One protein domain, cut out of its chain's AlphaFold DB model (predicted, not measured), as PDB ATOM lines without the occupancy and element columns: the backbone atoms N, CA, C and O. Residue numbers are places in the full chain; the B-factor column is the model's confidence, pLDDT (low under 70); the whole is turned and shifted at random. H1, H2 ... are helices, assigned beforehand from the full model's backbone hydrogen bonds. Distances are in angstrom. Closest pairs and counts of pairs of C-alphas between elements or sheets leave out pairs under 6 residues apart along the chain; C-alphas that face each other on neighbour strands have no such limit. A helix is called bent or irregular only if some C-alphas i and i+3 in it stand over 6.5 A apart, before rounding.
ATOM      1  N   VAL A  14     -14.292  77.858 -33.146       87.06
ATOM      2  CA  VAL A  14     -14.980  78.314 -34.371       87.06
ATOM      3  C   VAL A  14     -15.991  77.273 -34.892       87.06
ATOM      4  O   VAL A  14     -17.133  77.656 -35.153       87.06
ATOM      5  N   PRO A  15     -15.662  75.964 -34.969       87.94
ATOM      6  CA  PRO A  15     -16.658  74.931 -35.251       87.94
ATOM      7  C   PRO A  15     -17.878  74.958 -34.320       87.94
ATOM      8  O   PRO A  15     -19.001  74.818 -34.798       87.94
ATOM      9  N   ALA A  16     -17.687  75.173 -33.011       88.50
ATOM     10  CA  ALA A  16     -18.789  75.229 -32.043       88.50
ATOM     11  C   ALA A  16     -19.724  76.410 -32.327       88.50
ATOM     12  O   ALA A  16     -20.939  76.238 -32.386       88.50
ATOM     13  N   TYR A  17     -19.145  77.585 -32.582       91.44
ATOM     14  CA  TYR A  17     -19.889  78.789 -32.942       91.44
ATOM     15  C   TYR A  17     -20.724  78.591 -34.216       91.44
ATOM     16  O   TYR A  17     -21.914  78.904 -34.240       91.44
ATOM     17  N   LEU A  18     -20.141  77.997 -35.262       93.06
ATOM     18  CA  LEU A  18     -20.869  77.694 -36.500       93.06
ATOM     19  C   LEU A  18     -21.975  76.650 -36.285       93.06
ATOM     20  O   LEU A  18     -23.015  76.705 -36.949       93.06
ATOM     21  N   CYS A  19     -21.784  75.711 -35.356       92.44
ATOM     22  CA  CYS A  19     -22.792  74.719 -34.989       92.44
ATOM     23  C   CYS A  19     -24.045  75.328 -34.343       92.44
ATOM     24  O   CYS A  19     -25.112  74.732 -34.498       92.44
ATOM     25  N   CYS A  20     -23.956  76.514 -33.727       93.81
ATOM     26  CA  CYS A  20     -25.106  77.235 -33.167       93.81
ATOM     27  C   CYS A  20     -26.083  77.767 -34.233       93.81
ATOM     28  O   CYS A  20     -27.220  78.109 -33.910       93.81
ATOM     29  N   PHE A  21     -25.676  77.863 -35.503       94.88
ATOM     30  CA  PHE A  21     -26.546  78.364 -36.567       94.88
ATOM     31  C   PHE A  21     -27.547  77.310 -37.072       94.88
ATOM     32  O   PHE A  21     -27.224  76.119 -37.129       94.88
ATOM     33  N   PRO A  22     -28.729  77.738 -37.574       96.56
ATOM     34  CA  PRO A  22     -29.624  76.858 -38.322       96.56
ATOM     35  C   PRO A  22     -28.902  76.195 -39.502       96.56
ATOM     36  O   PRO A  22     -28.085  76.831 -40.174       96.56
ATOM     37  N   THR A  23     -29.255  74.946 -39.818       95.62
ATOM     38  CA  THR A  23     -28.548  74.088 -40.790       95.62
ATOM     39  C   THR A  23     -28.229  74.770 -42.122       95.62
ATOM     40  O   THR A  23     -27.123  74.610 -42.638       95.62
ATOM     41  N   ARG A  24     -29.166  75.549 -42.685       96.81
ATOM     42  CA  ARG A  24     -28.945  76.279 -43.947       96.81
ATOM     43  C   ARG A  24     -27.844  77.332 -43.812       96.81
ATOM     44  O   ARG A  24     -26.921  77.335 -44.615       96.81
ATOM     45  N   LYS A  25     -27.914  78.172 -42.772       96.44
ATOM     46  CA  LYS A  25     -26.909  79.210 -42.505       96.44
ATOM     47  C   LYS A  25     -25.543  78.583 -42.241       96.44
ATOM     48  O   LYS A  25     -24.580  78.976 -42.880       96.44
ATOM     49  N   ARG A  26     -25.478  77.535 -41.410       96.25
ATOM     50  CA  ARG A  26     -24.235  76.798 -41.134       96.25
ATOM     51  C   ARG A  26     -23.568  76.275 -42.409       96.25
ATOM     52  O   ARG A  26     -22.378  76.492 -42.602       96.25
ATOM     53  N   ARG A  27     -24.324  75.610 -43.291       96.56
ATOM     54  CA  ARG A  27     -23.791  75.078 -44.560       96.56
ATOM     55  C   ARG A  27     -23.293  76.187 -45.482       96.56
ATOM     56  O   ARG A  27     -22.198  76.062 -46.011       96.56
ATOM     57  N   ILE A  28     -24.065  77.265 -45.636       97.81
ATOM     58  CA  ILE A  28     -23.664  78.416 -46.457       97.81
ATOM     59  C   ILE A  28     -22.378  79.038 -45.906       97.81
ATOM     60  O   ILE A  28     -21.452  79.265 -46.673       97.81
ATOM     61  N   SER A  29     -22.285  79.251 -44.590       96.81
ATOM     62  CA  SER A  29     -21.079  79.792 -43.957       96.81
ATOM     63  C   SER A  29     -19.857  78.904 -44.188       96.81
ATOM     64  O   SER A  29     -18.809  79.414 -44.557       96.81
ATOM     65  N   VAL A  30     -19.981  77.582 -44.022       96.00
ATOM     66  CA  VAL A  30     -18.862  76.651 -44.249       96.00
ATOM     67  C   VAL A  30     -18.438  76.627 -45.720       96.00
ATOM     68  O   VAL A  30     -17.245  76.682 -45.999       96.00
ATOM     69  N   ILE A  31     -19.388  76.594 -46.662       97.88
ATOM     70  CA  ILE A  31     -19.087  76.635 -48.104       97.88
ATOM     71  C   ILE A  31     -18.404  77.953 -48.469       97.88
ATOM     72  O   ILE A  31     -17.401  77.944 -49.176       97.88
ATOM     73  N   PHE A  32     -18.916  79.078 -47.966       97.69
ATOM     74  CA  PHE A  32     -18.311  80.385 -48.189       97.69
ATOM     75  C   PHE A  32     -16.879  80.433 -47.655       97.69
ATOM     76  O   PHE A  32     -15.980  80.812 -48.395       97.69
ATOM     77  N   LEU A  33     -16.649  79.997 -46.412       97.00
ATOM     78  CA  LEU A  33     -15.310  79.960 -45.816       97.00
ATOM     79  C   LEU A  33     -14.356  79.062 -46.609       97.00
ATOM     80  O   LEU A  33     -13.202  79.439 -46.801       97.00
ATOM     81  N   LEU A  34     -14.832  77.911 -47.092       97.44
ATOM     82  CA  LEU A  34     -14.040  76.995 -47.912       97.44
ATOM     83  C   LEU A  34     -13.628  77.645 -49.238       97.44
ATOM     84  O   LEU A  34     -12.446  77.655 -49.568       97.44
ATOM     85  N   LEU A  35     -14.589  78.209 -49.976       98.44
ATOM     86  CA  LEU A  35     -14.328  78.855 -51.263       98.44
ATOM     87  C   LEU A  35     -13.444  80.089 -51.098       98.44
ATOM     88  O   LEU A  35     -12.462  80.231 -51.813       98.44
ATOM     89  N   PHE A  36     -13.751  80.939 -50.117       98.31
ATOM     90  CA  PHE A  36     -12.966  82.129 -49.821       98.31
ATOM     91  C   PHE A  36     -11.517  81.770 -49.478       98.31
ATOM     92  O   PHE A  36     -10.598  82.299 -50.096       98.31
ATOM     93  N   SER A  37     -11.304  80.829 -48.552       97.44
ATOM     94  CA  SER A  37      -9.951  80.414 -48.156       97.44
ATOM     95  C   SER A  37      -9.197  79.783 -49.326       97.44
ATOM     96  O   SER A  37      -8.037  80.112 -49.548       97.44
ATOM     97  N   GLY A  38      -9.860  78.932 -50.117       97.81
ATOM     98  CA  GLY A  38      -9.272  78.335 -51.317       97.81
ATOM     99  C   GLY A  38      -8.851  79.381 -52.349       97.81
ATOM    100  O   GLY A  38      -7.727  79.339 -52.841       97.81
ATOM    101  N   SER A  39      -9.708  80.364 -52.638       98.19
ATOM    102  CA  SER A  39      -9.383  81.460 -53.557       98.19
ATOM    103  C   SER A  39      -8.230  82.323 -53.046       98.19
ATOM    104  O   SER A  39      -7.343  82.665 -53.823       98.19
ATOM    105  N   VAL A  40      -8.210  82.643 -51.747       97.88
ATOM    106  CA  VAL A  40      -7.107  83.397 -51.135       97.88
ATOM    107  C   VAL A  40      -5.793  82.629 -51.253       97.88
ATOM    108  O   VAL A  40      -4.797  83.227 -51.649       97.88
ATOM    109  N   ILE A  41      -5.779  81.318 -50.982       96.69
ATOM    110  CA  ILE A  41      -4.582  80.476 -51.148       96.69
ATOM    111  C   ILE A  41      -4.085  80.531 -52.597       96.69
ATOM    112  O   ILE A  41      -2.911  80.810 -52.819       96.69
ATOM    113  N   LEU A  42      -4.970  80.324 -53.578       96.81
ATOM    114  CA  LEU A  42      -4.594  80.299 -54.996       96.81
ATOM    115  C   LEU A  42      -4.020  81.629 -55.491       96.81
ATOM    116  O   LEU A  42      -3.058  81.623 -56.249       96.81
ATOM    117  N   ILE A  43      -4.580  82.760 -55.058       97.94
ATOM    118  CA  ILE A  43      -4.103  84.090 -55.468       97.94
ATOM    119  C   ILE A  43      -2.817  84.480 -54.717       97.94
ATOM    120  O   ILE A  43      -2.016  85.255 -55.230       97.94
ATOM    121  N   SER A  44      -2.600  83.950 -53.509       97.38
ATOM    122  CA  SER A  44      -1.469  84.353 -52.659       97.38
ATOM    123  C   SER A  44      -0.221  83.485 -52.827       97.38
ATOM    124  O   SER A  44       0.874  83.958 -52.533       97.38
ATOM    125  N   VAL A  45      -0.355  82.221 -53.251       95.88
ATOM    126  CA  VAL A  45       0.746  81.238 -53.200       95.88
ATOM    127  C   VAL A  45       1.941  81.609 -54.082       95.88
ATOM    128  O   VAL A  45       3.077  81.435 -53.652       95.88
ATOM    129  N   GLU A  46       1.702  82.157 -55.274       95.81
ATOM    130  CA  GLU A  46       2.764  82.567 -56.203       95.81
ATOM    131  C   GLU A  46       3.556  83.748 -55.634       95.81
ATOM    132  O   GLU A  46       4.765  83.643 -55.434       95.81
ATOM    133  N   ALA A  47       2.860  84.821 -55.240       96.88
ATOM    134  CA  ALA A  47       3.481  85.989 -54.617       96.88
ATOM    135  C   ALA A  47       4.220  85.638 -53.314       96.88
ATOM    136  O   ALA A  47       5.271  86.207 -53.021       96.88
ATOM    137  N   PHE A  48       3.690  84.689 -52.535       95.81
ATOM    138  CA  PHE A  48       4.368  84.172 -51.352       95.81
ATOM    139  C   PHE A  48       5.666  83.445 -51.722       95.81
ATOM    140  O   PHE A  48       6.713  83.779 -51.173       95.81
ATOM    141  N   ALA A  49       5.622  82.492 -52.656       94.25
ATOM    142  CA  ALA A  49       6.788  81.706 -53.054       94.25
ATOM    143  C   ALA A  49       7.887  82.577 -53.685       94.25
ATOM    144  O   ALA A  49       9.046  82.515 -53.266       94.25
ATOM    145  N   GLU A  50       7.526  83.436 -54.639       95.81
ATOM    146  CA  GLU A  50       8.466  84.354 -55.287       95.81
ATOM    147  C   GLU A  50       9.011  85.392 -54.309       95.81
ATOM    148  O   GLU A  50      10.213  85.662 -54.298       95.81
ATOM    149  N   GLY A  51       8.155  85.942 -53.442       95.81
ATOM    150  CA  GLY A  51       8.560  86.899 -52.416       95.81
ATOM    151  C   GLY A  51       9.563  86.306 -51.427       95.81
ATOM    152  O   GLY A  51      10.484  86.999 -50.989       95.81
ATOM    153  N   LEU A  52       9.436  85.016 -51.116       95.19
ATOM    154  CA  LEU A  52      10.339  84.299 -50.222       95.19
ATOM    155  C   LEU A  52      11.729  84.124 -50.867       95.19
ATOM    156  O   LEU A  52      12.739  84.469 -50.250       95.19
ATOM    157  N   VAL A  53      11.786  83.712 -52.138       95.69
ATOM    158  CA  VAL A  53      13.041  83.617 -52.912       95.69
ATOM    159  C   VAL A  53      13.678  84.994 -53.129       95.69
ATOM    160  O   VAL A  53      14.882  85.167 -52.937       95.69
ATOM    161  N   ALA A  54      12.886  86.009 -53.478       96.06
ATOM    162  CA  ALA A  54      13.372  87.375 -53.653       96.06
ATOM    163  C   ALA A  54      13.953  87.939 -52.346       96.06
ATOM    164  O   ALA A  54      15.019  88.553 -52.357       96.06
ATOM    165  N   SER A  55      13.297  87.673 -51.212       95.44
ATOM    166  CA  SER A  55      13.805  88.051 -49.890       95.44
ATOM    167  C   SER A  55      15.135  87.362 -49.585       95.44
ATOM    168  O   SER A  55      16.061  88.018 -49.111       95.44
ATOM    169  N   ALA A  56      15.271  86.071 -49.914       94.81
ATOM    170  CA  ALA A  56      16.524  85.328 -49.762       94.81
ATOM    171  C   ALA A  56      17.697  86.048 -50.449       94.81
ATOM    172  O   ALA A  56      18.718  86.313 -49.815       94.81
ATOM    173  N   ARG A  57      17.504  86.468 -51.708       94.25
ATOM    174  CA  ARG A  57      18.509  87.206 -52.494       94.25
ATOM    175  C   ARG A  57      18.890  88.542 -51.863       94.25
ATOM    176  O   ARG A  57      20.070  88.870 -51.818       94.25
ATOM    177  N   VAL A  58      17.909  89.301 -51.369       95.88
ATOM    178  CA  VAL A  58      18.143  90.611 -50.732       95.88
ATOM    179  C   VAL A  58      18.951  90.470 -49.443       95.88
ATOM    180  O   VAL A  58      19.858  91.261 -49.199       95.88
ATOM    181  N   PHE A  59      18.648  89.458 -48.629       94.56
ATOM    182  CA  PHE A  59      19.339  89.217 -47.361       94.56
ATOM    183  C   PHE A  59      20.622  88.384 -47.502       94.56
ATOM    184  O   PHE A  59      21.300  88.152 -46.502       94.56
ATOM    185  N   GLY A  60      20.969  87.937 -48.714       93.19
ATOM    186  CA  GLY A  60      22.126  87.070 -48.954       93.19
ATOM    187  C   GLY A  60      22.001  85.693 -48.292       93.19
ATOM    188  O   GLY A  60      23.009  85.106 -47.907       93.19
ATOM    189  N   ILE A  61      20.772  85.198 -48.123       93.12
ATOM    190  CA  ILE A  61      20.467  83.879 -47.558       93.12
ATOM    191  C   ILE A  61      20.264  82.894 -48.711       93.12
ATOM    192  O   ILE A  61      19.720  83.241 -49.756       93.12
ATOM    193  N   ASP A  62      20.689  81.650 -48.508       90.44
ATOM    194  CA  ASP A  62      20.478  80.563 -49.459       90.44
ATOM    195  C   ASP A  62      18.968  80.346 -49.738       90.44
ATOM    196  O   ASP A  62      18.147  80.215 -48.825       90.44
ATOM    197  N   GLU A  63      18.586  80.334 -51.021       92.25
ATOM    198  CA  GLU A  63      17.189  80.181 -51.461       92.25
ATOM    199  C   GLU A  63      16.595  78.828 -51.049       92.25
ATOM    200  O   GLU A  63      15.404  78.721 -50.751       92.25
ATOM    201  N   PHE A  64      17.423  77.790 -50.987       88.31
ATOM    202  CA  PHE A  64      17.002  76.464 -50.574       88.31
ATOM    203  C   PHE A  64      16.672  76.423 -49.081       88.31
ATOM    204  O   PHE A  64      15.676  75.807 -48.716       88.31
ATOM    205  N   LEU A  65      17.415  77.118 -48.208       87.88
ATOM    206  CA  LEU A  65      17.039  77.261 -46.787       87.88
ATOM    207  C   LEU A  65      15.643  77.858 -46.625       87.88
ATOM    208  O   LEU A  65      14.831  77.427 -45.808       87.88
ATOM    209  N   MET A  66      15.390  78.877 -47.426       93.25
ATOM    210  CA  MET A  66      14.162  79.640 -47.462       93.25
ATOM    211  C   MET A  66      12.976  78.767 -47.912       93.25
ATOM    212  O   MET A  66      11.965  78.681 -47.209       93.25
ATOM    213  N   VAL A  67      13.135  78.022 -49.007       92.69
ATOM    214  CA  VAL A  67      12.113  77.091 -49.517       92.69
ATOM    215  C   VAL A  67      11.941  75.854 -48.625       92.69
ATOM    216  O   VAL A  67      10.819  75.402 -48.430       92.69
ATOM    217  N   GLN A  68      13.016  75.301 -48.061       91.50
ATOM    218  CA  GLN A  68      12.954  74.066 -47.274       91.50
ATOM    219  C   GLN A  68      12.465  74.290 -45.842       91.50
ATOM    220  O   GLN A  68      11.781  73.430 -45.292       91.50
ATOM    221  N   TRP A  69      12.821  75.411 -45.215       91.31
ATOM    222  CA  TRP A  69      12.551  75.616 -43.791       91.31
ATOM    223  C   TRP A  69      11.500  76.681 -43.534       91.31
ATOM    224  O   TRP A  69      10.570  76.448 -42.763       91.31
ATOM    225  N   ILE A  70      11.620  77.841 -44.177       93.50
ATOM    226  CA  ILE A  70      10.744  78.978 -43.882       93.50
ATOM    227  C   ILE A  70       9.364  78.784 -44.507       93.50
ATOM    228  O   ILE A  70       8.364  79.015 -43.826       93.50
ATOM    229  N   ALA A  71       9.291  78.313 -45.756       94.31
ATOM    230  CA  ALA A  71       8.004  78.044 -46.395       94.31
ATOM    231  C   ALA A  71       7.166  77.013 -45.607       94.31
ATOM    232  O   ALA A  71       6.047  77.369 -45.233       94.31
ATOM    233  N   PRO A  72       7.683  75.815 -45.248       92.94
ATOM    234  CA  PRO A  72       6.939  74.866 -44.422       92.94
ATOM    235  C   PRO A  72       6.617  75.396 -43.028       92.94
ATOM    236  O   PRO A  72       5.511  75.195 -42.541       92.94
ATOM    237  N   LEU A  73       7.534  76.121 -42.379       92.44
ATOM    238  CA  LEU A  73       7.244  76.707 -41.068       92.44
ATOM    239  C   LEU A  73       6.032  77.645 -41.133       92.44
ATOM    240  O   LEU A  73       5.172  77.596 -40.257       92.44
ATOM    241  N   ALA A  74       5.945  78.475 -42.172       92.69
ATOM    242  CA  ALA A  74       4.822  79.381 -42.367       92.69
ATOM    243  C   ALA A  74       3.528  78.641 -42.751       92.69
ATOM    244  O   ALA A  74       2.470  78.956 -42.204       92.69
ATOM    245  N   SER A  75       3.595  77.661 -43.661       92.56
ATOM    246  CA  SER A  75       2.408  76.945 -44.147       92.56
ATOM    247  C   SER A  75       1.828  75.966 -43.124       92.56
ATOM    248  O   SER A  75       0.612  75.796 -43.070       92.56
ATOM    249  N   GLU A  76       2.672  75.362 -42.285       94.44
ATOM    250  CA  GLU A  76       2.279  74.357 -41.287       94.44
ATOM    251  C   GLU A  76       1.988  74.970 -39.902       94.44
ATOM    252  O   GLU A  76       1.369  74.329 -39.047       94.44
ATOM    253  N   ALA A  77       2.380  76.228 -39.651       95.00
ATOM    254  CA  ALA A  77       2.136  76.907 -38.373       95.00
ATOM    255  C   ALA A  77       0.657  76.901 -37.932       95.00
ATOM    256  O   ALA A  77       0.406  76.621 -36.754       95.00
ATOM    257  N   PRO A  78      -0.343  77.157 -38.806       92.56
ATOM    258  CA  PRO A  78      -1.749  77.074 -38.413       92.56
ATOM    259  C   PRO A  78      -2.150  75.688 -37.891       92.56
ATOM    260  O   PRO A  78      -2.871  75.601 -36.895       92.56
ATOM    261  N   GLU A  79      -1.659  74.609 -38.510       92.81
ATOM    262  CA  GLU A  79      -1.912  73.240 -38.046       92.81
ATOM    263  C   GLU A  79      -1.263  73.006 -36.675       92.81
ATOM    264  O   GLU A  79      -1.916  72.518 -35.747       92.81
ATOM    265  N   PHE A  80      -0.007  73.429 -36.511       92.56
ATOM    266  CA  PHE A  80       0.718  73.271 -35.253       92.56
ATOM    267  C   PHE A  80       0.045  74.019 -34.090       92.56
ATOM    268  O   PHE A  80      -0.072  73.485 -32.985       92.56
ATOM    269  N   ILE A  81      -0.482  75.224 -34.337       93.88
ATOM    270  CA  ILE A  81      -1.249  75.992 -33.344       93.88
ATOM    271  C   ILE A  81      -2.501  75.220 -32.901       93.88
ATOM    272  O   ILE A  81      -2.794  75.158 -31.702       93.88
ATOM    273  N   VAL A  82      -3.232  74.607 -33.838       90.50
ATOM    274  CA  VAL A  82      -4.426  73.802 -33.530       90.50
ATOM    275  C   VAL A  82      -4.059  72.544 -32.734       90.50
ATOM    276  O   VAL A  82      -4.742  72.222 -31.758       90.50
ATOM    277  N   ALA A  83      -2.958  71.874 -33.075       91.81
ATOM    278  CA  ALA A  83      -2.454  70.729 -32.318       91.81
ATOM    279  C   ALA A  83      -2.115  71.113 -30.864       91.81
ATOM    280  O   ALA A  83      -2.616  70.505 -29.914       91.81
ATOM    281  N   VAL A  84      -1.361  72.200 -30.661       93.00
ATOM    282  CA  VAL A  84      -1.040  72.721 -29.319       93.00
ATOM    283  C   VAL A  84      -2.308  73.103 -28.549       93.00
ATOM    284  O   VAL A  84      -2.410  72.834 -27.348       93.00
ATOM    285  N   TYR A  85      -3.303  73.692 -29.218       90.81
ATOM    286  CA  TYR A  85      -4.597  73.988 -28.607       90.81
ATOM    287  C   TYR A  85      -5.297  72.718 -28.096       90.81
ATOM    288  O   TYR A  85      -5.783  72.710 -26.961       90.81
TER     289      TYR A  85
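Overview. This is residues 14 to 85 of the 218 residues of the protein "Sodium:calcium antiporter" of Archaeoglobus sp (UniProt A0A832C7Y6). A long, open frame of helices has an empty middle: the long bent helix H2 makes one side, short H1 folds back over its first end, and bent H3 folds back from its last end. H2b and H3a make a V at that far end, and H3b turns away from H2 and stands free. The printed part has 72 residues with three named helices, H1, H2 and H3 along the chain, and no named strand; the class is all helix. The whole is only just extended, close to loose, with a radius of gyration of the C-alphas of 17.2 A, and its outline is flat, spanning 54 by 28 by 13 A.

Arrangement. H1, residues 14 to 19, forms a helical hairpin with H2a, residues 23 to 43, across a tight link. They only just touch, with 3 pairs of C-alphas within 8 A, and H2a does so with residues 26 to 29 alone. Their closest C-alphas are those of Leu 18 and Arg 26, 5.8 A apart. They run opposite ways at a shallow tilt of 33 degrees, only just short of steep. H2a is the first arm of H2, residues 23 to 59, assigned as one helix by its hydrogen bonds but bent: C-alphas 43 and 46 are 7.1 A apart. The second arm is H2b, residues 46 to 59, at a steep tilt of 43 degrees to H2a. After a tight link comes H3, residues 63 to 85, also assigned as one helix by its hydrogen bonds but bent, with C-alphas 75 and 78 at 7.1 A. Its arms H3a, residues 63 to 75, and H3b, residues 78 to 85, stand at a steep tilt of 49 degrees. H2b and H3a touch, their closest C-alphas being those of Ala 56 and Glu 63, 5.5 A apart. They run opposite ways at a steep tilt of 49 degrees. H3b touches no helix, and H2a is apart from both H3a and H3b. In H1, H2a, H2b and H3b each O i to N i+4 pair is within hydrogen-bond range; in H3a 7 of 9 are.

Along the chain. H1 begins at C-alpha 14 (-14.980, 78.314, -34.371) and is 8.6 A long. H2a measures 30.2 A from C-alpha 23 (-28.548, 74.088, -40.790) to C-alpha 43, and H2b 19.9 A. H3a measures 16.8 A, and H3b 10.7 A to C-alpha 85 (-4.597, 73.988, -28.607).

Size, cuts and confidence. The C-alphas farthest apart are those of Pro 22 and Gly 60, 53.8 A. Those of Val 14 and Tyr 85 are 12.6 A apart. Residues 31 to 47 of H2 and 72 to 85 of H3 stand free. The printed part has no cut and no long link. Its mean pLDDT is 94.4, and no printed residue is under 70.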